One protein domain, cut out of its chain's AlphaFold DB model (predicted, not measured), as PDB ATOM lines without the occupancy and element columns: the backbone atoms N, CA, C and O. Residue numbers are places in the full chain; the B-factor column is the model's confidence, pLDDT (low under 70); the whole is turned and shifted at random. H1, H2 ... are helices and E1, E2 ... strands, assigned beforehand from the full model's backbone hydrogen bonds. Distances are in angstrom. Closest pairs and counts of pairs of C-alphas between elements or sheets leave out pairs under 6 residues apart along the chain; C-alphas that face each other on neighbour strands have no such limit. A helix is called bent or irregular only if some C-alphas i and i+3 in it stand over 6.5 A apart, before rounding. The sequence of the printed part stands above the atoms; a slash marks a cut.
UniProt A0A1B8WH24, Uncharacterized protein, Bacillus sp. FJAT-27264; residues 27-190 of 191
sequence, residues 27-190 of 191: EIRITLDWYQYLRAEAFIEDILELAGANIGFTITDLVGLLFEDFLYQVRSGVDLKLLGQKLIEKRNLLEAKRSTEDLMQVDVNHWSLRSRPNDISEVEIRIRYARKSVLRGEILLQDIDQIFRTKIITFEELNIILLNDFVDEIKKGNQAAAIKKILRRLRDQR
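This is residues 27 to 190 of the 191 residues of an uncharacterized protein of Bacillus sp. FJAT-27264 (UniProt A0A1B8WH24). A two-stranded ribbon, E1 and E4, lies along one side of a body of crossed helices with H5a in its middle, and the hairpin E2 and E3 sticks out from this body as a long arm. H1, H2, H3 and H4 pack on H5a, and H5b folds back beyond the bend of H5 toward H1. The printed part has 164 residues with five named helices and four named strands, in the order E1 H1 H2 H3 E2 E3 E4 H4 H5; both two-stranded sheets, E1 - E4 and E2 - E3, are antiparallel, and the class is mixed, helices and strands. The whole is elongated, 68 by 37 by 30 A, and only just loose, close to compact, with a radius of gyration of the C-alphas of 18.5 A.

E1, residues 27 to 33, begins at C-alpha 27 (-28.579, 30.398, 38.533) and is 20.1 A long; its neighbour E4, residues 122 to 130, is 25.7 A long. E2, residues 99 to 107, measures 23.0 A and ends at C-alpha 107 (-26.911, 66.072, 6.750); E3, residues 110 to 117, measures 22.0 A. The helices are H1, residues 34 to 51, 25.6 A; H2, residues 59 to 75, 24.4 A; H3, residues 80 to 98, 26.8 A; and H4, residues 131 to 148, 25.9 A. H5, residues 155 to 188, was assigned as one helix by its hydrogen bonds but is bent, with C-alphas 172 and 175 8.1 A apart. Its arms are H5a, residues 155 to 172, 25.9 A, and H5b, residues 175 to 188, 20.1 A, ending at C-alpha 188 (-42.210, 32.834, 59.840).

E1 and E4 have N 30 and O 125 at 3.0 A, within hydrogen-bond range. The closest C-alphas of E1 and H5a are those of Ile 30 and Glu 156, 5.7 A apart. H5 is the hub, touching four helices. Residues 63 to 67 of H2 touch H5a, closest at the C-alphas of Val 63 and Leu 163, 6.3 A, about perpendicular at 81 degrees. Residues 87 to 94 of H3 touch H5a, closest at the C-alphas of Lys 90 and Ile 161, 6.6 A. Residues 134 to 141 of H4 touch H5a at Phe 155, whose C-alpha is 6.5 A from that of Glu 138. Residues 36 to 40 of H1 touch H5a, with the C-alphas of Ala 40 and Val 167 closest at 6.4 A. H5b only just touches H1, with 3 pairs of C-alphas within 8 A, the closest those of Ile 47 and Ile 179, 6.3 A. In the hairpin E2 and E3, N 102 and O 114 are 2.9 A apart, within hydrogen-bond range. In H1, H2, H3, H4, H5a and H5b every O i to N i+4 pair is within hydrogen-bond range.

The two C-alphas farthest apart are those of Val 108 and Arg 190, 68.9 A. The printed part has no cut, and no link is long. Mean pLDDT of the printed part is 83.5; 22 residues are under 70, among them 99 to 105, 114 to 120 and 188 to 190.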
ATOM      1  N   GLU A  27     -29.173  29.088  38.290       90.25
ATOM      2  CA  GLU A  27     -28.579  30.398  38.533       90.25
ATOM      3  C   GLU A  27     -29.023  31.334  37.418       90.25
ATOM      4  O   GLU A  27     -28.906  30.977  36.245       90.25
ATOM      5  N   ILE A  28     -29.536  32.496  37.801       90.25
ATOM      6  CA  ILE A  28     -29.907  33.571  36.887       90.25
ATOM      7  C   ILE A  28     -29.016  34.779  37.148       90.25
ATOM      8  O   ILE A  28     -28.457  34.929  38.243       90.25
ATOM      9  N   ARG A  29     -28.902  35.645  36.147       92.25
ATOM     10  CA  ARG A  29     -28.166  36.902  36.253       92.25
ATOM     11  C   ARG A  29     -29.107  38.037  35.923       92.25
ATOM     12  O   ARG A  29     -29.755  38.006  34.882       92.25
ATOM     13  N   ILE A  30     -29.182  39.010  36.816       92.62
ATOM     14  CA  ILE A  30     -29.957  40.224  36.593       92.62
ATOM     15  C   ILE A  30     -29.031  41.426  36.636       92.62
ATOM     16  O   ILE A  30     -28.056  41.437  37.386       92.62
ATOM     17  N   THR A  31     -29.364  42.432  35.838       90.56
ATOM     18  CA  THR A  31     -28.594  43.668  35.746       90.56
ATOM     19  C   THR A  31     -29.460  44.831  36.201       90.56
ATOM     20  O   THR A  31     -30.564  45.019  35.679       90.56
ATOM     21  N   LEU A  32     -28.970  45.585  37.183       89.56
ATOM     22  CA  LEU A  32     -29.648  46.751  37.745       89.56
ATOM     23  C   LEU A  32     -28.826  48.019  37.570       89.56
ATOM     24  O   LEU A  32     -27.604  47.983  37.630       89.56
ATOM     25  N   ASP A  33     -29.528  49.141  37.445       90.62
ATOM     26  CA  ASP A  33     -28.948  50.471  37.618       90.62
ATOM     27  C   ASP A  33     -28.310  50.582  39.013       90.62
ATOM     28  O   ASP A  33     -28.928  50.230  40.026       90.62
ATOM     29  N   TRP A  34     -27.084  51.099  39.057       88.31
ATOM     30  CA  TRP A  34     -26.312  51.381  40.262       88.31
ATOM     31  C   TRP A  34     -27.133  52.096  41.338       88.31
ATOM     32  O   TRP A  34     -27.066  51.744  42.516       88.31
ATOM     33  N   TYR A  35     -27.961  53.068  40.950       88.62
ATOM     34  CA  TYR A  35     -28.772  53.808  41.914       88.62
ATOM     35  C   TYR A  35     -29.879  52.953  42.552       88.62
ATOM     36  O   TYR A  35     -30.166  53.087  43.744       88.62
ATOM     37  N   GLN A  36     -30.496  52.061  41.773       89.50
ATOM     38  CA  GLN A  36     -31.497  51.115  42.275       89.50
ATOM     39  C   GLN A  36     -30.850  50.085  43.203       89.50
ATOM     40  O   GLN A  36     -31.388  49.802  44.274       89.50
ATOM     41  N   TYR A  37     -29.664  49.595  42.830       92.88
ATOM     42  CA  TYR A  37     -28.860  48.697  43.654       92.88
ATOM     43  C   TYR A  37     -28.539  49.314  45.021       92.88
ATOM     44  O   TYR A  37     -28.875  48.730  46.047       92.88
ATOM     45  N   LEU A  38     -27.987  50.534  45.053       91.25
ATOM     46  CA  LEU A  38     -27.643  51.209  46.309       91.25
ATOM     47  C   LEU A  38     -28.849  51.414  47.227       91.25
ATOM     48  O   LEU A  38     -28.727  51.297  48.445       91.25
ATOM     49  N   ARG A  39     -30.025  51.718  46.667       90.75
ATOM     50  CA  ARG A  39     -31.232  51.878  47.483       90.75
ATOM     51  C   ARG A  39     -31.721  50.548  48.056       90.75
ATOM     52  O   ARG A  39     -32.216  50.537  49.180       90.75
ATOM     53  N   ALA A  40     -31.597  49.455  47.307       92.62
ATOM     54  CA  ALA A  40     -31.905  48.126  47.823       92.62
ATOM     55  C   ALA A  40     -30.936  47.723  48.949       92.62
ATOM     56  O   ALA A  40     -31.394  47.222  49.972       92.62
ATOM     57  N   GLU A  41     -29.638  48.002  48.796       92.94
ATOM     58  CA  GLU A  41     -28.624  47.753  49.833       92.94
ATOM     59  C   GLU A  41     -28.891  48.567  51.106       92.94
ATOM     60  O   GLU A  41     -28.992  47.988  52.182       92.94
ATOM     61  N   ALA A  42     -29.136  49.877  50.993       90.94
ATOM     62  CA  ALA A  42     -29.477  50.711  52.151       90.94
ATOM     63  C   ALA A  42     -30.724  50.195  52.894       90.94
ATOM     64  O   ALA A  42     -30.768  50.150  54.119       90.94
ATOM     65  N   PHE A  43     -31.733  49.733  52.152       90.75
ATOM     66  CA  PHE A  43     -32.923  49.130  52.750       90.75
ATOM     67  C   PHE A  43     -32.625  47.813  53.488       90.75
ATOM     68  O   PHE A  43     -33.256  47.507  54.502       90.75
ATOM     69  N   ILE A  44     -31.695  47.007  52.975       91.12
ATOM     70  CA  ILE A  44     -31.250  45.777  53.636       91.12
ATOM     71  C   ILE A  44     -30.522  46.115  54.936       91.12
ATOM     72  O   ILE A  44     -30.808  45.481  55.951       91.12
ATOM     73  N   GLU A  45     -29.653  47.128  54.933       89.50
ATOM     74  CA  GLU A  45     -28.983  47.622  56.141       89.50
ATOM     75  C   GLU A  45     -30.003  48.040  57.211       89.50
ATOM     76  O   GLU A  45     -29.933  47.542  58.336       89.50
ATOM     77  N   ASP A  46     -31.034  48.812  56.844       88.25
ATOM     78  CA  ASP A  46     -32.113  49.194  57.771       88.25
ATOM     79  C   ASP A  46     -32.821  47.969  58.384       88.25
ATOM     80  O   ASP A  46     -33.178  47.948  59.565       88.25
ATOM     81  N   ILE A  47     -33.057  46.922  57.584       86.06
ATOM     82  CA  ILE A  47     -33.649  45.673  58.078       86.06
ATOM     83  C   ILE A  47     -32.711  44.989  59.066       86.06
ATOM     84  O   ILE A  47     -33.182  44.514  60.100       86.06
ATOM     85  N   LEU A  48     -31.421  44.899  58.751       87.31
ATOM     86  CA  LEU A  48     -30.431  44.228  59.591       87.31
ATOM     87  C   LEU A  48     -30.271  44.930  60.942       87.31
ATOM     88  O   LEU A  48     -30.206  44.255  61.975       87.31
ATOM     89  N   GLU A  49     -30.295  46.262  60.954       86.69
ATOM     90  CA  GLU A  49     -30.297  47.056  62.184       86.69
ATOM     91  C   GLU A  49     -31.522  46.746  63.057       86.69
ATOM     92  O   GLU A  49     -31.396  46.524  64.264       86.69
ATOM     93  N   LEU A  50     -32.709  46.657  62.450       84.06
ATOM     94  CA  LEU A  50     -33.965  46.416  63.168       84.06
ATOM     95  C   LEU A  50     -34.170  44.957  63.592       84.06
ATOM     96  O   LEU A  50     -34.814  44.692  64.610       84.06
ATOM     97  N   ALA A  51     -33.667  44.002  62.813       78.06
ATOM     98  CA  ALA A  51     -33.798  42.573  63.086       78.06
ATOM     99  C   ALA A  51     -32.751  42.068  64.098       78.06
ATOM    100  O   ALA A  51     -32.903  40.978  64.659       78.06
ATOM    101  N   GLY A  52     -31.710  42.871  64.344       72.69
ATOM    102  CA  GLY A  52     -30.528  42.514  65.114       72.69
ATOM    103  C   GLY A  52     -29.500  41.779  64.251       72.69
ATOM    104  O   GLY A  52     -29.843  40.885  63.478       72.69
ATOM    105  N   ALA A  53     -28.217  42.111  64.443       61.94
ATOM    106  CA  ALA A  53     -27.061  41.704  63.624       61.94
ATOM    107  C   ALA A  53     -26.804  40.181  63.470       61.94
ATOM    108  O   ALA A  53     -25.836  39.775  62.838       61.94
ATOM    109  N   ASN A  54     -27.660  39.321  64.027       67.12
ATOM    110  CA  ASN A  54     -27.550  37.860  63.957       67.12
ATOM    111  C   ASN A  54     -28.315  37.241  62.773       67.12
ATOM    112  O   ASN A  54     -28.498  36.021  62.722       67.12
ATOM    113  N   ILE A  55     -28.822  38.054  61.848       73.62
ATOM    114  CA  ILE A  55     -29.519  37.581  60.652       73.62
ATOM    115  C   ILE A  55     -28.659  37.924  59.439       73.62
ATOM    116  O   ILE A  55     -28.311  39.076  59.232       73.62
ATOM    117  N   GLY A  56     -28.310  36.916  58.640       80.81
ATOM    118  CA  GLY A  56     -27.786  37.144  57.298       80.81
ATOM    119  C   GLY A  56     -28.957  37.414  56.362       80.81
ATOM    120  O   GLY A  56     -29.815  36.546  56.209       80.81
ATOM    121  N   PHE A  57     -29.015  38.610  55.785       87.06
ATOM    122  CA  PHE A  57     -29.991  38.976  54.765       87.06
ATOM    123  C   PHE A  57     -29.281  39.797  53.696       87.06
ATOM    124  O   PHE A  57     -28.625  40.785  54.008       87.06
ATOM    125  N   THR A  58     -29.369  39.347  52.452       91.50
ATOM    126  CA  THR A  58     -28.659  39.928  51.309       91.50
ATOM    127  C   THR A  58     -29.633  40.320  50.203       91.50
ATOM    128  O   THR A  58     -30.803  39.925  50.207       91.50
ATOM    129  N   ILE A  59     -29.150  41.039  49.187       92.25
ATOM    130  CA  ILE A  59     -29.973  41.395  48.026       92.25
ATOM    131  C   ILE A  59     -30.510  40.174  47.279       92.25
ATOM    132  O   ILE A  59     -31.625  40.211  46.761       92.25
ATOM    133  N   THR A  60     -29.782  39.054  47.281       92.38
ATOM    134  CA  THR A  60     -30.281  37.817  46.670       92.38
ATOM    135  C   THR A  60     -31.456  37.235  47.451       92.38
ATOM    136  O   THR A  60     -32.390  36.714  46.841       92.38
ATOM    137  N   ASP A  61     -31.443  37.370  48.781       91.50
ATOM    138  CA  ASP A  61     -32.543  36.934  49.648       91.50
ATOM    139  C   ASP A  61     -33.766  37.833  49.469       91.50
ATOM    140  O   ASP A  61     -34.892  37.339  49.383       91.50
ATOM    141  N   LEU A  62     -33.549  39.147  49.334       93.00
ATOM    142  CA  LEU A  62     -34.607  40.102  49.023       93.00
ATOM    143  C   LEU A  62     -35.288  39.761  47.694       93.00
ATOM    144  O   LEU A  62     -36.508  39.616  47.659       93.00
ATOM    145  N   VAL A  63     -34.520  39.586  46.616       93.88
ATOM    146  CA  VAL A  63     -35.089  39.259  45.297       93.88
ATOM    147  C   VAL A  63     -35.826  37.917  45.336       93.88
ATOM    148  O   VAL A  63     -36.944  37.818  44.825       93.88
ATOM    149  N   GLY A  64     -35.262  36.916  46.019       91.88
ATOM    150  CA  GLY A  64     -35.921  35.629  46.225       91.88
ATOM    151  C   GLY A  64     -37.264  35.754  46.949       91.88
ATOM    152  O   GLY A  64     -38.265  35.193  46.501       91.88
ATOM    153  N   LEU A  65     -37.310  36.545  48.024       91.81
ATOM    154  CA  LEU A  65     -38.524  36.797  48.800       91.81
ATOM    155  C   LEU A  65     -39.585  37.530  47.972       91.81
ATOM    156  O   LEU A  65     -40.757  37.153  48.013       91.81
ATOM    157  N   LEU A  66     -39.190  38.542  47.195       93.38
ATOM    158  CA  LEU A  66     -40.099  39.261  46.299       93.38
ATOM    159  C   LEU A  66     -40.715  38.322  45.258       93.38
ATOM    160  O   LEU A  66     -41.925  38.367  45.026       93.38
ATOM    161  N   PHE A  67     -39.913  37.427  44.679       94.25
ATOM    162  CA  PHE A  67     -40.408  36.441  43.727       94.25
ATOM    163  C   PHE A  67     -41.360  35.419  44.372       94.25
ATOM    164  O   PHE A  67     -42.399  35.083  43.798       94.25
ATOM    165  N   GLU A  68     -41.062  34.944  45.583       90.94
ATOM    166  CA  GLU A  68     -41.971  34.057  46.316       90.94
ATOM    167  C   GLU A  68     -43.302  34.735  46.665       90.94
ATOM    168  O   GLU A  68     -44.362  34.118  46.520       90.94
ATOM    169  N   ASP A  69     -43.268  36.002  47.089       89.94
ATOM    170  CA  ASP A  69     -44.477  36.777  47.376       89.94
ATOM    171  C   ASP A  69     -45.304  36.998  46.105       89.94
ATOM    172  O   ASP A  69     -46.521  36.821  46.126       89.94
ATOM    173  N   PHE A  70     -44.647  37.280  44.980       92.06
ATOM    174  CA  PHE A  70     -45.291  37.369  43.674       92.06
ATOM    175  C   PHE A  70     -45.991  36.055  43.287       92.06
ATOM    176  O   PHE A  70     -47.187  36.059  42.989       92.06
ATOM    177  N   LEU A  71     -45.305  34.909  43.374       90.25
ATOM    178  CA  LEU A  71     -45.924  33.605  43.099       90.25
ATOM    179  C   LEU A  71     -47.096  33.303  44.046       90.25
ATOM    180  O   LEU A  71     -48.092  32.695  43.639       90.25
ATOM    181  N   TYR A  72     -46.991  33.711  45.312       88.69
ATOM    182  CA  TYR A  72     -48.072  33.566  46.281       88.69
ATOM    183  C   TYR A  72     -49.300  34.403  45.894       88.69
ATOM    184  O   TYR A  72     -50.426  33.899  45.959       88.69
ATOM    185  N   GLN A  73     -49.093  35.650  45.464       85.50
ATOM    186  CA  GLN A  73     -50.163  36.528  44.989       85.50
ATOM    187  C   GLN A  73     -50.849  35.938  43.755       85.50
ATOM    188  O   GLN A  73     -52.070  35.811  43.748       85.50
ATOM    189  N   VAL A  74     -50.081  35.467  42.769       86.69
ATOM    190  CA  VAL A  74     -50.613  34.811  41.561       86.69
ATOM    191  C   VAL A  74     -51.500  33.618  41.924       86.69
ATOM    192  O   VAL A  74     -52.630  33.511  41.447       86.69
ATOM    193  N   ARG A  75     -51.043  32.756  42.842       84.50
ATOM    194  CA  ARG A  75     -51.829  31.604  43.318       84.50
ATOM    195  C   ARG A  75     -53.125  32.010  44.027       84.50
ATOM    196  O   ARG A  75     -54.065  31.224  44.058       84.50
ATOM    197  N   SER A  76     -53.176  33.208  44.600       81.94
ATOM    198  CA  SER A  76     -54.340  33.714  45.336       81.94
ATOM    199  C   SER A  76     -55.470  34.217  44.421       81.94
ATOM    200  O   SER A  76     -56.452  34.752  44.924       81.94
ATOM    201  N   GLY A  77     -55.360  34.020  43.100       79.50
ATOM    202  CA  GLY A  77     -56.437  34.283  42.141       79.50
ATOM    203  C   GLY A  77     -56.365  35.651  41.467       79.50
ATOM    204  O   GLY A  77     -57.400  36.228  41.145       79.50
ATOM    205  N   VAL A  78     -55.161  36.193  41.267       82.06
ATOM    206  CA  VAL A  78     -54.980  37.442  40.511       82.06
ATOM    207  C   VAL A  78     -55.413  37.241  39.055       82.06
ATOM    208  O   VAL A  78     -55.098  36.222  38.442       82.06
ATOM    209  N   ASP A  79     -56.104  38.232  38.490       87.31
ATOM    210  CA  ASP A  79     -56.442  38.249  37.066       87.31
ATOM    211  C   ASP A  79     -55.161  38.312  36.215       87.31
ATOM    212  O   ASP A  79     -54.446  39.321  36.202       87.31
ATOM    213  N   LEU A  80     -54.885  37.222  35.492       86.31
ATOM    214  CA  LEU A  80     -53.718  37.079  34.623       86.31
ATOM    215  C   LEU A  80     -53.656  38.145  33.526       86.31
ATOM    216  O   LEU A  80     -52.559  38.558  33.151       86.31
ATOM    217  N   LYS A  81     -54.801  38.634  33.030       87.62
ATOM    218  CA  LYS A  81     -54.821  39.705  32.024       87.62
ATOM    219  C   LYS A  81     -54.330  41.012  32.627       87.62
ATOM    220  O   LYS A  81     -53.454  41.661  32.061       87.62
ATOM    221  N   LEU A  82     -54.862  41.380  33.790       89.50
ATOM    222  CA  LEU A  82     -54.456  42.606  34.473       89.50
ATOM    223  C   LEU A  82     -52.977  42.552  34.874       89.50
ATOM    224  O   LEU A  82     -52.254  43.537  34.728       89.50
ATOM    225  N   LEU A  83     -52.521  41.397  35.362       89.62
ATOM    226  CA  LEU A  83     -51.118  41.179  35.696       89.62
ATOM    227  C   LEU A  83     -50.223  41.304  34.459       89.62
ATOM    228  O   LEU A  83     -49.236  42.033  34.500       89.62
ATOM    229  N   GLY A  84     -50.589  40.643  33.359       88.38
ATOM    230  CA  GLY A  84     -49.846  40.702  32.104       88.38
ATOM    231  C   GLY A  84     -49.726  42.124  31.559       88.38
ATOM    232  O   GLY A  84     -48.622  42.552  31.236       88.38
ATOM    233  N   GLN A  85     -50.818  42.893  31.552       90.25
ATOM    234  CA  GLN A  85     -50.794  44.306  31.148       90.25
ATOM    235  C   GLN A  85     -49.806  45.127  31.980       90.25
ATOM    236  O   GLN A  85     -48.981  45.842  31.414       90.25
ATOM    237  N   LYS A  86     -49.845  44.980  33.312       90.88
ATOM    238  CA  LYS A  86     -48.918  45.679  34.213       90.88
ATOM    239  C   LYS A  86     -47.467  45.289  33.950       90.88
ATOM    240  O   LYS A  86     -46.608  46.160  33.882       90.88
ATOM    241  N   LEU A  87     -47.183  43.998  33.784       90.81
ATOM    242  CA  LEU A  87     -45.823  43.527  33.517       90.81
ATOM    243  C   LEU A  87     -45.296  44.047  32.171       90.81
ATOM    244  O   LEU A  87     -44.149  44.481  32.100       90.81
ATOM    245  N   ILE A  88     -46.134  44.072  31.131       89.88
ATOM    246  CA  ILE A  88     -45.778  44.624  29.816       89.88
ATOM    247  C   ILE A  88     -45.486  46.125  29.920       89.88
ATOM    248  O   ILE A  88     -44.473  46.589  29.400       89.88
ATOM    249  N   GLU A  89     -46.326  46.887  30.623       90.50
ATOM    250  CA  GLU A  89     -46.102  48.317  30.854       90.50
ATOM    251  C   GLU A  89     -44.760  48.564  31.560       90.50
ATOM    252  O   GLU A  89     -43.944  49.368  31.105       90.50
ATOM    253  N   LYS A  90     -44.483  47.815  32.632       90.56
ATOM    254  CA  LYS A  90     -43.232  47.915  33.397       90.56
ATOM    255  C   LYS A  90     -42.006  47.532  32.578       90.56
ATOM    256  O   LYS A  90     -40.979  48.204  32.670       90.56
ATOM    257  N   ARG A  91     -42.118  46.497  31.748       89.06
ATOM    258  CA  ARG A  91     -41.073  46.087  30.807       89.06
ATOM    259  C   ARG A  91     -40.780  47.192  29.791       89.06
ATOM    260  O   ARG A  91     -39.619  47.525  29.583       89.06
ATOM    261  N   ASN A  92     -41.808  47.812  29.216       87.69
ATOM    262  CA  ASN A  92     -41.629  48.909  28.264       87.69
ATOM    263  C   ASN A  92     -40.956  50.125  28.921       87.69
ATOM    264  O   ASN A  92     -40.080  50.743  28.323       87.69
ATOM    265  N   LEU A  93     -41.305  50.437  30.175       86.19
ATOM    266  CA  LEU A  93     -40.626  51.477  30.956       86.19
ATOM    267  C   LEU A  93     -39.156  51.129  31.234       86.19
ATOM    268  O   LEU A  93     -38.306  52.019  31.238       86.19
ATOM    269  N   LEU A  94     -38.845  49.852  31.468       84.31
ATOM    270  CA  LEU A  94     -37.472  49.381  31.640       84.31
ATOM    271  C   LEU A  94     -36.665  49.529  30.341       84.31
ATOM    272  O   LEU A  94     -35.543  50.026  30.385       84.31
ATOM    273  N   GLU A  95     -37.236  49.148  29.195       81.69
ATOM    274  CA  GLU A  95     -36.606  49.326  27.880       81.69
ATOM    275  C   GLU A  95     -36.374  50.810  27.569       81.69
ATOM    276  O   GLU A  95     -35.267  51.185  27.188       81.69
ATOM    277  N   ALA A  96     -37.363  51.669  27.830       78.94
ATOM    278  CA  ALA A  96     -37.245  53.110  27.616       78.94
ATOM    279  C   ALA A  96     -36.138  53.757  28.467       78.94
ATOM    280  O   ALA A  96     -35.494  54.698  28.021       78.94
ATOM    281  N   LYS A  97     -35.865  53.253  29.679       74.69
ATOM    282  CA  LYS A  97     -34.747  53.747  30.506       74.69
ATOM    283  C   LYS A  97     -33.372  53.371  29.941       74.69
ATOM    284  O   LYS A  97     -32.407  54.097  30.174       74.69
ATOM    285  N   ARG A  98     -33.278  52.249  29.218       71.69
ATOM    286  CA  ARG A  98     -32.019  51.724  28.661       71.69
ATOM    287  C   ARG A  98     -31.568  52.446  27.394       71.69
ATOM    288  O   ARG A  98     -30.396  52.343  27.037       71.69
ATOM    289  N   SER A  99     -32.455  53.181  26.728       62.00
ATOM    290  CA  SER A  99     -32.131  53.890  25.493       62.00
ATOM    291  C   SER A  99     -32.612  55.333  25.506       62.00
ATOM    292  O   SER A  99     -33.790  55.582  25.746       62.00
ATOM    293  N   THR A 100     -31.731  56.259  25.144       60.66
ATOM    294  CA  THR A 100     -32.097  57.652  24.875       60.66
ATOM    295  C   THR A 100     -32.161  57.861  23.367       60.66
ATOM    296  O   THR A 100     -31.287  57.407  22.627       60.66
ATOM    297  N   GLU A 101     -33.224  58.501  22.893       63.22
ATOM    298  CA  GLU A 101     -33.368  58.869  21.488       63.22
ATOM    299  C   GLU A 101     -32.769  60.258  21.266       63.22
ATOM    300  O   GLU A 101     -33.329  61.261  21.701       63.22
ATOM    301  N   ASP A 102     -31.633  60.313  20.572       62.81
ATOM    302  CA  ASP A 102     -30.978  61.567  20.218       62.81
ATOM    303  C   ASP A 102     -31.300  61.941  18.769       62.81
ATOM    304  O   ASP A 102     -31.143  61.146  17.834       62.81
ATOM    305  N   LEU A 103     -31.710  63.193  18.563       66.38
ATOM    306  CA  LEU A 103     -31.805  63.794  17.238       66.38
ATOM    307  C   LEU A 103     -30.395  64.118  16.748       66.38
ATOM    308  O   LEU A 103     -29.771  65.083  17.187       66.38
ATOM    309  N   MET A 104     -29.893  63.307  15.821       66.31
ATOM    310  CA  MET A 104     -28.586  63.521  15.212       66.31
ATOM    311  C   MET A 104     -28.750  64.077  13.807       66.31
ATOM    312  O   MET A 104     -29.444  63.489  12.973       66.31
ATOM    313  N   GLN A 105     -28.086  65.196  13.536       64.25
ATOM    314  CA  GLN A 105     -27.993  65.737  12.190       64.25
ATOM    315  C   GLN A 105     -27.093  64.822  11.350       64.25
ATOM    316  O   GLN A 105     -25.904  64.678  11.630       64.25
ATOM    317  N   VAL A 106     -27.681  64.160  10.355       71.19
ATOM    318  CA  VAL A 106     -26.971  63.283   9.410       71.19
ATOM    319  C   VAL A 106     -26.507  64.082   8.192       71.19
ATOM    320  O   VAL A 106     -25.483  63.749   7.607       71.19
ATOM    321  N   ASP A 107     -27.236  65.148   7.841       72.25
ATOM    322  CA  ASP A 107     -26.911  66.072   6.750       72.25
ATOM    323  C   ASP A 107     -27.442  67.487   7.057       72.25
ATOM    324  O   ASP A 107     -28.298  67.663   7.929       72.25
ATOM    325  N   VAL A 108     -26.995  68.501   6.312       73.75
ATOM    326  CA  VAL A 108     -27.359  69.923   6.470       73.75
ATOM    327  C   VAL A 108     -28.879  70.122   6.572       73.75
ATOM    328  O   VAL A 108     -29.324  70.946   7.367       73.75
ATOM    329  N   ASN A 109     -29.673  69.295   5.879       76.06
ATOM    330  CA  ASN A 109     -31.144  69.319   5.915       76.06
ATOM    331  C   ASN A 109     -31.798  68.013   6.409       76.06
ATOM    332  O   ASN A 109     -33.012  67.854   6.268       76.06
ATOM    333  N   HIS A 110     -31.040  67.063   6.965       67.44
ATOM    334  CA  HIS A 110     -31.588  65.776   7.396       67.44
ATOM    335  C   HIS A 110     -31.198  65.445   8.833       67.44
ATOM    336  O   HIS A 110     -30.029  65.231   9.159       67.44
ATOM    337  N   TRP A 111     -32.213  65.365   9.686       76.38
ATOM    338  CA  TRP A 111     -32.098  64.941  11.072       76.38
ATOM    339  C   TRP A 111     -32.706  63.550  11.201       76.38
ATOM    340  O   TRP A 111     -33.836  63.326  10.767       76.38
ATOM    341  N   SER A 112     -31.962  62.616  11.788       74.50
ATOM    342  CA  SER A 112     -32.454  61.269  12.076       74.50
ATOM    343  C   SER A 112     -32.488  61.046  13.580       74.50
ATOM    344  O   SER A 112     -31.506  61.341  14.266       74.50
ATOM    345  N   LEU A 113     -33.581  60.472  14.076       70.38
ATOM    346  CA  LEU A 113     -33.635  59.945  15.433       70.38
ATOM    347  C   LEU A 113     -32.731  58.709  15.514       70.38
ATOM    348  O   LEU A 113     -32.911  57.760  14.746       70.38
ATOM    349  N   ARG A 114     -31.756  58.703  16.424       68.00
ATOM    350  CA  ARG A 114     -30.952  57.513  16.720       68.00
ATOM    351  C   ARG A 114     -31.064  57.159  18.192       68.00
ATOM    352  O   ARG A 114     -30.806  57.982  19.058       68.00
ATOM    353  N   SER A 115     -31.402  55.901  18.451       62.34
ATOM    354  CA  SER A 115     -31.372  55.320  19.789       62.34
ATOM    355  C   SER A 115     -29.920  55.057  20.195       62.34
ATOM    356  O   SER A 115     -29.190  54.362  19.479       62.34
ATOM    357  N   ARG A 116     -29.486  55.638  21.314       62.56
ATOM    358  CA  ARG A 116     -28.198  55.354  21.949       62.56
ATOM    359  C   ARG A 116     -28.433  54.651  23.285       62.56
ATOM    360  O   ARG A 116     -29.330  55.064  24.024       62.56
ATOM    361  N   PRO A 117     -27.651  53.605  23.610       62.41
ATOM    362  CA  PRO A 117     -27.674  53.035  24.948       62.41
ATOM    363  C   PRO A 117     -27.294  54.126  25.945       62.41
ATOM    364  O   PRO A 117     -26.358  54.895  25.722       62.41
ATOM    365  N   ASN A 118     -28.075  54.218  27.008       65.00
ATOM    366  CA  ASN A 118     -27.857  55.194  28.059       65.00
ATOM    367  C   ASN A 118     -26.613  54.781  28.865       65.00
ATOM    368  O   ASN A 118     -26.461  53.598  29.171       65.00
ATOM    369  N   ASP A 119     -25.737  55.728  29.211       64.88
ATOM    370  CA  ASP A 119     -24.488  55.463  29.949       64.88
ATOM    371  C   ASP A 119     -24.776  55.291  31.455       64.88
ATOM    372  O   ASP A 119     -24.329  56.048  32.319       64.88
ATOM    373  N   ILE A 120     -25.656  54.337  31.764       69.94
ATOM    374  CA  ILE A 120     -26.088  54.014  33.119       69.94
ATOM    375  C   ILE A 120     -25.081  53.021  33.690       69.94
ATOM    376  O   ILE A 120     -24.828  51.968  33.111       69.94
ATOM    377  N   SER A 121     -24.506  53.354  34.844       82.69
ATOM    378  CA  SER A 121     -23.683  52.404  35.591       82.69
ATOM    379  C   SER A 121     -24.551  51.234  36.051       82.69
ATOM    380  O   SER A 121     -25.562  51.441  36.717       82.69
ATOM    381  N   GLU A 122     -24.158  50.013  35.703       87.06
ATOM    382  CA  GLU A 122     -24.932  48.800  35.967       87.06
ATOM    383  C   GLU A 122     -24.190  47.827  36.900       87.06
ATOM    384  O   GLU A 122     -22.962  47.740  36.894       87.06
ATOM    385  N   VAL A 123     -24.951  47.060  37.687       90.50
ATOM    386  CA  VAL A 123     -24.462  45.991  38.573       90.50
ATOM    387  C   VAL A 123     -25.085  44.664  38.167       90.50
ATOM    388  O   VAL A 123     -26.308  44.552  38.079       90.50
ATOM    389  N   GLU A 124     -24.248  43.642  37.971       93.44
ATOM    390  CA  GLU A 124     -24.696  42.256  37.793       93.44
ATOM    391  C   GLU A 124     -24.885  41.583  39.160       93.44
ATOM    392  O   GLU A 124     -23.953  41.500  39.961       93.44
ATOM    393  N   ILE A 125     -26.072  41.026  39.394       92.38
ATOM    394  CA  ILE A 125     -26.391  40.214  40.571       92.38
ATOM    395  C   ILE A 125     -26.659  38.780  40.117       92.38
ATOM    396  O   ILE A 125     -27.439  38.539  39.192       92.38
ATOM    397  N   ARG A 126     -26.040  37.808  40.796       93.06
ATOM    398  CA  ARG A 126     -26.243  36.375  40.538       93.06
ATOM    399  C   ARG A 126     -27.117  35.764  41.612       93.06
ATOM    400  O   ARG A 126     -26.782  35.821  42.791       93.06
ATOM    401  N   ILE A 127     -28.216  35.147  41.197       91.88
ATOM    402  CA  ILE A 127     -29.229  34.626  42.115       91.88
ATOM    403  C   ILE A 127     -29.455  33.156  41.809       91.88
ATOM    404  O   ILE A 127     -29.637  32.765  40.655       91.88
ATOM    405  N   ARG A 128     -29.463  32.326  42.853       90.75
ATOM    406  CA  ARG A 128     -29.713  30.893  42.728       90.75
ATOM    407  C   ARG A 128     -31.111  30.553  43.217       90.75
ATOM    408  O   ARG A 128     -31.399  30.629  44.403       90.75
ATOM    409  N   TYR A 129     -31.943  30.076  42.303       88.25
ATOM    410  CA  TYR A 129     -33.294  29.623  42.594       88.25
ATOM    411  C   TYR A 129     -33.403  28.103  42.639       88.25
ATOM    412  O   TYR A 129     -32.723  27.369  41.913       88.25
ATOM    413  N   ALA A 130     -34.347  27.611  43.442       89.06
ATOM    414  CA  ALA A 130     -34.831  26.245  43.306       89.06
ATOM    415  C   ALA A 130     -35.517  26.076  41.943       89.06
ATOM    416  O   ALA A 130     -36.376  26.877  41.565       89.06
ATOM    417  N   ARG A 131     -35.204  24.985  41.231       86.19
ATOM    418  CA  ARG A 131     -35.770  24.697  39.899       86.19
ATOM    419  C   ARG A 131     -37.296  24.808  39.860       86.19
ATOM    420  O   ARG A 131     -37.859  25.325  38.904       86.19
ATOM    421  N   LYS A 132     -37.965  24.315  40.905       87.75
ATOM    422  CA  LYS A 132     -39.430  24.326  41.014       87.75
ATOM    423  C   LYS A 132     -40.006  25.745  40.981       87.75
ATOM    424  O   LYS A 132     -41.074  25.934  40.410       87.75
ATOM    425  N   SER A 133     -39.325  26.709  41.592       88.81
ATOM    426  CA  SER A 133     -39.779  28.101  41.642       88.81
ATOM    427  C   SER A 133     -39.612  28.771  40.279       88.81
ATOM    428  O   SER A 133     -40.563  29.374  39.794       88.81
ATOM    429  N   VAL A 134     -38.469  28.561  39.613       89.88
ATOM    430  CA  VAL A 134     -38.230  29.071  38.249       89.88
ATOM    431  C   VAL A 134     -39.254  28.515  37.267       89.88
ATOM    432  O   VAL A 134     -39.913  29.280  36.581       89.88
ATOM    433  N   LEU A 135     -39.476  27.194  37.268       88.19
ATOM    434  CA  LEU A 135     -40.463  26.562  36.386       88.19
ATOM    435  C   LEU A 135     -41.870  27.141  36.557       88.19
ATOM    436  O   LEU A 135     -42.596  27.274  35.583       88.19
ATOM    437  N   ARG A 136     -42.267  27.485  37.788       89.62
ATOM    438  CA  ARG A 136     -43.566  28.125  38.039       89.62
ATOM    439  C   ARG A 136     -43.636  29.532  37.457       89.62
ATOM    440  O   ARG A 136     -44.672  29.886  36.909       89.62
ATOM    441  N   GLY A 137     -42.559  30.307  37.584       90.69
ATOM    442  CA  GLY A 137     -42.463  31.632  36.971       90.69
ATOM    443  C   GLY A 137     -42.529  31.553  35.450       90.69
ATOM    444  O   GLY A 137     -43.319  32.255  34.839       90.69
ATOM    445  N   GLU A 138     -41.777  30.635  34.853       88.94
ATOM    446  CA  GLU A 138     -41.758  30.409  33.405       88.94
ATOM    447  C   GLU A 138     -43.121  29.983  32.847       88.94
ATOM    448  O   GLU A 138     -43.580  30.528  31.850       88.94
ATOM    449  N   ILE A 139     -43.811  29.048  33.513       88.62
ATOM    450  CA  ILE A 139     -45.169  28.643  33.114       88.62
ATOM    451  C   ILE A 139     -46.117  29.846  33.148       88.62
ATOM    452  O   ILE A 139     -46.845  30.075  32.191       88.62
ATOM    453  N   LEU A 140     -46.067  30.649  34.214       90.19
ATOM    454  CA  LEU A 140     -46.889  31.851  34.325       90.19
ATOM    455  C   LEU A 140     -46.603  32.857  33.201       90.19
ATOM    456  O   LEU A 140     -47.534  33.420  32.628       90.19
ATOM    457  N   LEU A 141     -45.328  33.105  32.898       89.56
ATOM    458  CA  LEU A 141     -44.937  34.012  31.819       89.56
ATOM    459  C   LEU A 141     -45.420  33.486  30.462       89.56
ATOM    460  O   LEU A 141     -45.918  34.267  29.654       89.56
ATOM    461  N   GLN A 142     -45.369  32.169  30.248       87.12
ATOM    462  CA  GLN A 142     -45.899  31.530  29.047       87.12
ATOM    463  C   GLN A 142     -47.426  31.653  28.938       87.12
ATOM    464  O   GLN A 142     -47.939  31.881  27.842       87.12
ATOM    465  N   ASP A 143     -48.152  31.527  30.051       88.25
ATOM    466  CA  ASP A 143     -49.607  31.713  30.087       88.25
ATOM    467  C   ASP A 143     -49.982  33.164  29.733       88.25
ATOM    468  O   ASP A 143     -50.919  33.407  28.972       88.25
ATOM    469  N   ILE A 144     -49.218  34.139  30.235       87.06
ATOM    470  CA  ILE A 144     -49.386  35.559  29.893       87.06
ATOM    471  C   ILE A 144     -49.073  35.802  28.409       87.06
ATOM    472  O   ILE A 144     -49.841  36.479  27.723       87.06
ATOM    473  N   ASP A 145     -47.988  35.231  27.893       86.12
ATOM    474  CA  ASP A 145     -47.594  35.354  26.487       86.12
ATOM    475  C   ASP A 145     -48.693  34.842  25.538       86.12
ATOM    476  O   ASP A 145     -49.080  35.522  24.585       86.12
ATOM    477  N   GLN A 146     -49.313  33.702  25.861       86.94
ATOM    478  CA  GLN A 146     -50.433  33.165  25.079       86.94
ATOM    479  C   GLN A 146     -51.644  34.110  25.021       86.94
ATOM    480  O   GLN A 146     -52.350  34.145  24.007       86.94
ATOM    481  N   ILE A 147     -51.888  34.884  26.083       87.25
ATOM    482  CA  ILE A 147     -52.994  35.844  26.155       87.25
ATOM    483  C   ILE A 147     -52.719  37.069  25.277       87.25
ATOM    484  O   ILE A 147     -53.615  37.512  24.555       87.25
ATOM    485  N   PHE A 148     -51.511  37.633  25.349       84.12
ATOM    486  CA  PHE A 148     -51.198  38.922  24.724       84.12
ATOM    487  C   PHE A 148     -50.554  38.803  23.339       84.12
ATOM    488  O   PHE A 148     -50.636  39.755  22.564       84.12
ATOM    489  N   ARG A 149     -49.973  37.648  22.988       80.44
ATOM    490  CA  ARG A 149     -49.211  37.431  21.740       80.44
ATOM    491  C   ARG A 149     -48.120  38.493  21.522       80.44
ATOM    492  O   ARG A 149     -47.848  38.893  20.388       80.44
ATOM    493  N   THR A 150     -47.542  38.999  22.608       68.00
ATOM    494  CA  THR A 150     -46.529  40.066  22.621       68.00
ATOM    495  C   THR A 150     -45.151  39.506  22.955       68.00
ATOM    496  O   THR A 150     -45.044  38.395  23.441       68.00
ATOM    497  N   LYS A 151     -44.080  40.282  22.731       63.00
ATOM    498  CA  LYS A 151     -42.710  39.872  23.093       63.00
ATOM    499  C   LYS A 151     -42.624  39.313  24.523       63.00
ATOM    500  O   LYS A 151     -43.155  39.904  25.463       63.00
ATOM    501  N   ILE A 152     -41.886  38.212  24.630       73.25
ATOM    502  CA  ILE A 152     -41.660  37.406  25.829       73.25
ATOM    503  C   ILE A 152     -40.976  38.261  26.902       73.25
ATOM    504  O   ILE A 152     -39.871  38.759  26.684       73.25
ATOM    505  N   ILE A 153     -41.634  38.424  28.053       85.06
ATOM    506  CA  ILE A 153     -40.975  38.864  29.287       85.06
ATOM    507  C   ILE A 153     -40.176  37.670  29.793       85.06
ATOM    508  O   ILE A 153     -40.738  36.601  30.024       85.06
ATOM    509  N   THR A 154     -38.870  37.842  29.939       89.31
ATOM    510  CA  THR A 154     -37.978  36.810  30.474       89.31
ATOM    511  C   THR A 154     -38.089  36.712  31.992       89.31
ATOM    512  O   THR A 154     -38.510  37.650  32.678       89.31
ATOM    513  N   PHE A 155     -37.681  35.575  32.548       91.06
ATOM    514  CA  PHE A 155     -37.650  35.390  33.994       91.06
ATOM    515  C   PHE A 155     -36.703  36.379  34.687       91.06
ATOM    516  O   PHE A 155     -37.008  36.890  35.766       91.06
ATOM    517  N   GLU A 156     -35.577  36.705  34.060       91.81
ATOM    518  CA  GLU A 156     -34.646  37.735  34.510       91.81
ATOM    519  C   GLU A 156     -35.310  39.116  34.546       91.81
ATOM    520  O   GLU A 156     -35.245  39.800  35.569       91.81
ATOM    521  N   GLU A 157     -36.000  39.512  33.471       91.25
ATOM    522  CA  GLU A 157     -36.738  40.780  33.414       91.25
ATOM    523  C   GLU A 157     -37.829  40.849  34.482       91.25
ATOM    524  O   GLU A 157     -37.985  41.892  35.114       91.25
ATOM    525  N   LEU A 158     -38.538  39.747  34.746       93.62
ATOM    526  CA  LEU A 158     -39.511  39.683  35.836       93.62
ATOM    527  C   LEU A 158     -38.851  40.005  37.184       93.62
ATOM    528  O   LEU A 158     -39.372  40.824  37.936       93.62
ATOM    529  N   ASN A 159     -37.697  39.406  37.488       94.94
ATOM    530  CA  ASN A 159     -36.977  39.676  38.736       94.94
ATOM    531  C   ASN A 159     -36.528  41.144  38.834       94.94
ATOM    532  O   ASN A 159     -36.640  41.749  39.901       94.94
ATOM    533  N   ILE A 160     -36.080  41.733  37.721       94.25
ATOM    534  CA  ILE A 160     -35.715  43.155  37.650       94.25
ATOM    535  C   ILE A 160     -36.941  44.046  37.889       94.25
ATOM    536  O   ILE A 160     -36.858  45.001  38.658       94.25
ATOM    537  N   ILE A 161     -38.082  43.736  37.265       94.44
ATOM    538  CA  ILE A 161     -39.339  44.478  37.443       94.44
ATOM    539  C   ILE A 161     -39.778  44.431  38.906       94.44
ATOM    540  O   ILE A 161     -40.066  45.479  39.479       94.44
ATOM    541  N   LEU A 162     -39.781  43.247  39.524       94.69
ATOM    542  CA  LEU A 162     -40.186  43.077  40.921       94.69
ATOM    543  C   LEU A 162     -39.297  43.875  41.880       94.69
ATOM    544  O   LEU A 162     -39.811  44.532  42.786       94.69
ATOM    545  N   LEU A 163     -37.976  43.842  41.681       94.62
ATOM    546  CA  LEU A 163     -37.050  44.597  42.521       94.62
ATOM    547  C   LEU A 163     -37.202  46.110  42.314       94.62
ATOM    548  O   LEU A 163     -37.276  46.849  43.292       94.62
ATOM    549  N   ASN A 164     -37.306  46.576  41.067       92.75
ATOM    550  CA  ASN A 164     -37.503  47.997  40.777       92.75
ATOM    551  C   ASN A 164     -38.827  48.522  41.345       92.75
ATOM    552  O   ASN A 164     -38.851  49.599  41.932       92.75
ATOM    553  N   ASP A 165     -39.917  47.760  41.214       91.94
ATOM    554  CA  ASP A 165     -41.217  48.134  41.776       91.94
ATOM    555  C   ASP A 165     -41.148  48.248  43.298       91.94
ATOM    556  O   ASP A 165     -41.659  49.210  43.873       91.94
ATOM    557  N   PHE A 166     -40.452  47.318  43.948       91.75
ATOM    558  CA  PHE A 166     -40.228  47.361  45.384       91.75
ATOM    559  C   PHE A 166     -39.414  48.591  45.818       91.75
ATOM    560  O   PHE A 166     -39.792  49.297  46.756       91.75
ATOM    561  N   VAL A 167     -38.316  48.892  45.122       90.50
ATOM    562  CA  VAL A 167     -37.485  50.068  45.417       90.50
ATOM    563  C   VAL A 167     -38.252  51.374  45.165       90.50
ATOM    564  O   VAL A 167     -38.153  52.320  45.955       90.50
ATOM    565  N   ASP A 168     -39.071  51.426  44.114       89.50
ATOM    566  CA  ASP A 168     -39.945  52.565  43.829       89.50
ATOM    567  C   ASP A 168     -41.038  52.734  44.902       89.50
ATOM    568  O   ASP A 168     -41.391  53.868  45.246       89.50
ATOM    569  N   GLU A 169     -41.566  51.647  45.474       86.69
ATOM    570  CA  GLU A 169     -42.481  51.700  46.623       86.69
ATOM    571  C   GLU A 169     -41.800  52.262  47.878       86.69
ATOM    572  O   GLU A 169     -42.380  53.113  48.561       86.69
ATOM    573  N   ILE A 170     -40.557  51.855  48.156       85.38
ATOM    574  CA  ILE A 170     -39.759  52.407  49.260       85.38
ATOM    575  C   ILE A 170     -39.561  53.912  49.068       85.38
ATOM    576  O   ILE A 170     -39.819  54.692  49.986       85.38
ATOM    577  N   LYS A 171     -39.188  54.341  47.853       82.31
ATOM    578  CA  LYS A 171     -38.981  55.757  47.512       82.31
ATOM    579  C   LYS A 171     -40.226  56.616  47.759       82.31
ATOM    580  O   LYS A 171     -40.099  57.783  48.119       82.31
ATOM    581  N   LYS A 172     -41.425  56.055  47.582       84.69
ATOM    582  CA  LYS A 172     -42.708  56.744  47.816       84.69
ATOM    583  C   LYS A 172     -43.084  56.873  49.301       84.69
ATOM    584  O   LYS A 172     -44.146  57.410  49.597       84.69
ATOM    585  N   GLY A 173     -42.239  56.408  50.224       75.56
ATOM    586  CA  GLY A 173     -42.440  56.543  51.670       75.56
ATOM    587  C   GLY A 173     -43.051  55.316  52.353       75.56
ATOM    588  O   GLY A 173     -43.337  55.366  53.546       75.56
ATOM    589  N   ASN A 174     -43.211  54.188  51.651       76.00
ATOM    590  CA  ASN A 174     -43.758  52.952  52.233       76.00
ATOM    591  C   ASN A 174     -42.713  52.080  52.956       76.00
ATOM    592  O   ASN A 174     -42.982  50.921  53.279       76.00
ATOM    593  N   GLN A 175     -41.535  52.629  53.259       75.75
ATOM    594  CA  GLN A 175     -40.400  51.905  53.840       75.75
ATOM    595  C   GLN A 175     -40.754  51.187  55.150       75.75
ATOM    596  O   GLN A 175     -40.501  49.994  55.283       75.75
ATOM    597  N   ALA A 176     -41.439  51.850  56.087       76.75
ATOM    598  CA  ALA A 176     -41.803  51.237  57.370       76.75
ATOM    599  C   ALA A 176     -42.764  50.039  57.220       76.75
ATOM    600  O   ALA A 176     -42.681  49.063  57.970       76.75
ATOM    601  N   ALA A 177     -43.684  50.096  56.250       78.50
ATOM    602  CA  ALA A 177     -44.597  48.994  55.955       78.50
ATOM    603  C   ALA A 177     -43.865  47.834  55.260       78.50
ATOM    604  O   ALA A 177     -44.075  46.673  55.625       78.50
ATOM    605  N   ALA A 178     -42.973  48.152  54.318       77.38
ATOM    606  CA  ALA A 178     -42.117  47.183  53.643       77.38
ATOM    607  C   ALA A 178     -41.231  46.430  54.648       77.38
ATOM    608  O   ALA A 178     -41.276  45.201  54.688       77.38
ATOM    609  N   ILE A 179     -40.533  47.141  55.539       80.12
ATOM    610  CA  ILE A 179     -39.706  46.548  56.603       80.12
ATOM    611  C   ILE A 179     -40.534  45.582  57.457       80.12
ATOM    612  O   ILE A 179     -40.167  44.419  57.610       80.12
ATOM    613  N   LYS A 180     -41.697  46.014  57.968       80.31
ATOM    614  CA  LYS A 180     -42.572  45.147  58.782       80.31
ATOM    615  C   LYS A 180     -43.000  43.885  58.031       80.31
ATOM    616  O   LYS A 180     -43.053  42.807  58.629       80.31
ATOM    617  N   LYS A 181     -43.306  44.000  56.734       82.81
ATOM    618  CA  LYS A 181     -43.675  42.862  55.881       82.81
ATOM    619  C   LYS A 181     -42.520  41.865  55.764       82.81
ATOM    620  O   LYS A 181     -42.759  40.671  55.945       82.81
ATOM    621  N   ILE A 182     -41.302  42.343  55.506       81.69
ATOM    622  CA  ILE A 182     -40.111  41.490  55.381       81.69
ATOM    623  C   ILE A 182     -39.757  40.840  56.724       81.69
ATOM    624  O   ILE A 182     -39.625  39.621  56.787       81.69
ATOM    625  N   LEU A 183     -39.716  41.608  57.819       79.06
ATOM    626  CA  LEU A 183     -39.421  41.084  59.158       79.06
ATOM    627  C   LEU A 183     -40.398  39.983  59.586       79.06
ATOM    628  O   LEU A 183     -39.985  38.969  60.149       79.06
ATOM    629  N   ARG A 184     -41.696  40.139  59.284       82.06
ATOM    630  CA  ARG A 184     -42.692  39.091  59.556       82.06
ATOM    631  C   ARG A 184     -42.354  37.797  58.812       82.06
ATOM    632  O   ARG A 184     -42.370  36.735  59.419       82.06
ATOM    633  N   ARG A 185     -42.001  37.889  57.527       76.75
ATOM    634  CA  ARG A 185     -41.635  36.727  56.700       76.75
ATOM    635  C   ARG A 185     -40.357  36.044  57.190       76.75
ATOM    636  O   ARG A 185     -40.332  34.820  57.263       76.75
ATOM    637  N   LEU A 186     -39.338  36.819  57.566       74.88
ATOM    638  CA  LEU A 186     -38.087  36.289  58.122       74.88
ATOM    639  C   LEU A 186     -38.319  35.514  59.425       74.88
ATOM    640  O   LEU A 186     -37.657  34.509  59.681       74.88
ATOM    641  N   ARG A 187     -39.284  35.951  60.241       72.44
ATOM    642  CA  ARG A 187     -39.679  35.237  61.458       72.44
ATOM    643  C   ARG A 187     -40.449  33.951  61.154       72.44
ATOM    644  O   ARG A 187     -40.186  32.938  61.792       72.44
ATOM    645  N   ASP A 188     -41.362  33.983  60.186       65.75
ATOM    646  CA  ASP A 188     -42.210  32.834  59.840       65.75
ATOM    647  C   ASP A 188     -41.417  31.686  59.179       65.75
ATOM    648  O   ASP A 188     -41.796  30.532  59.320       65.75
ATOM    649  N   GLN A 189     -40.285  31.962  58.515       57.59
ATOM    650  CA  GLN A 189     -39.385  30.919  57.985       57.59
ATOM    651  C   GLN A 189     -38.628  30.129  59.076       57.59
ATOM    652  O   GLN A 189     -37.959  29.145  58.759       57.59
ATOM    653  N   ARG A 190     -38.704  30.552  60.348       47.91
ATOM    654  CA  ARG A 190     -38.059  29.893  61.500       47.91
ATOM    655  C   ARG A 190     -39.012  29.038  62.352       47.91
ATOM    656  O   ARG A 190     -38.533  28.425  63.305       47.91
TER     657      ARG A 190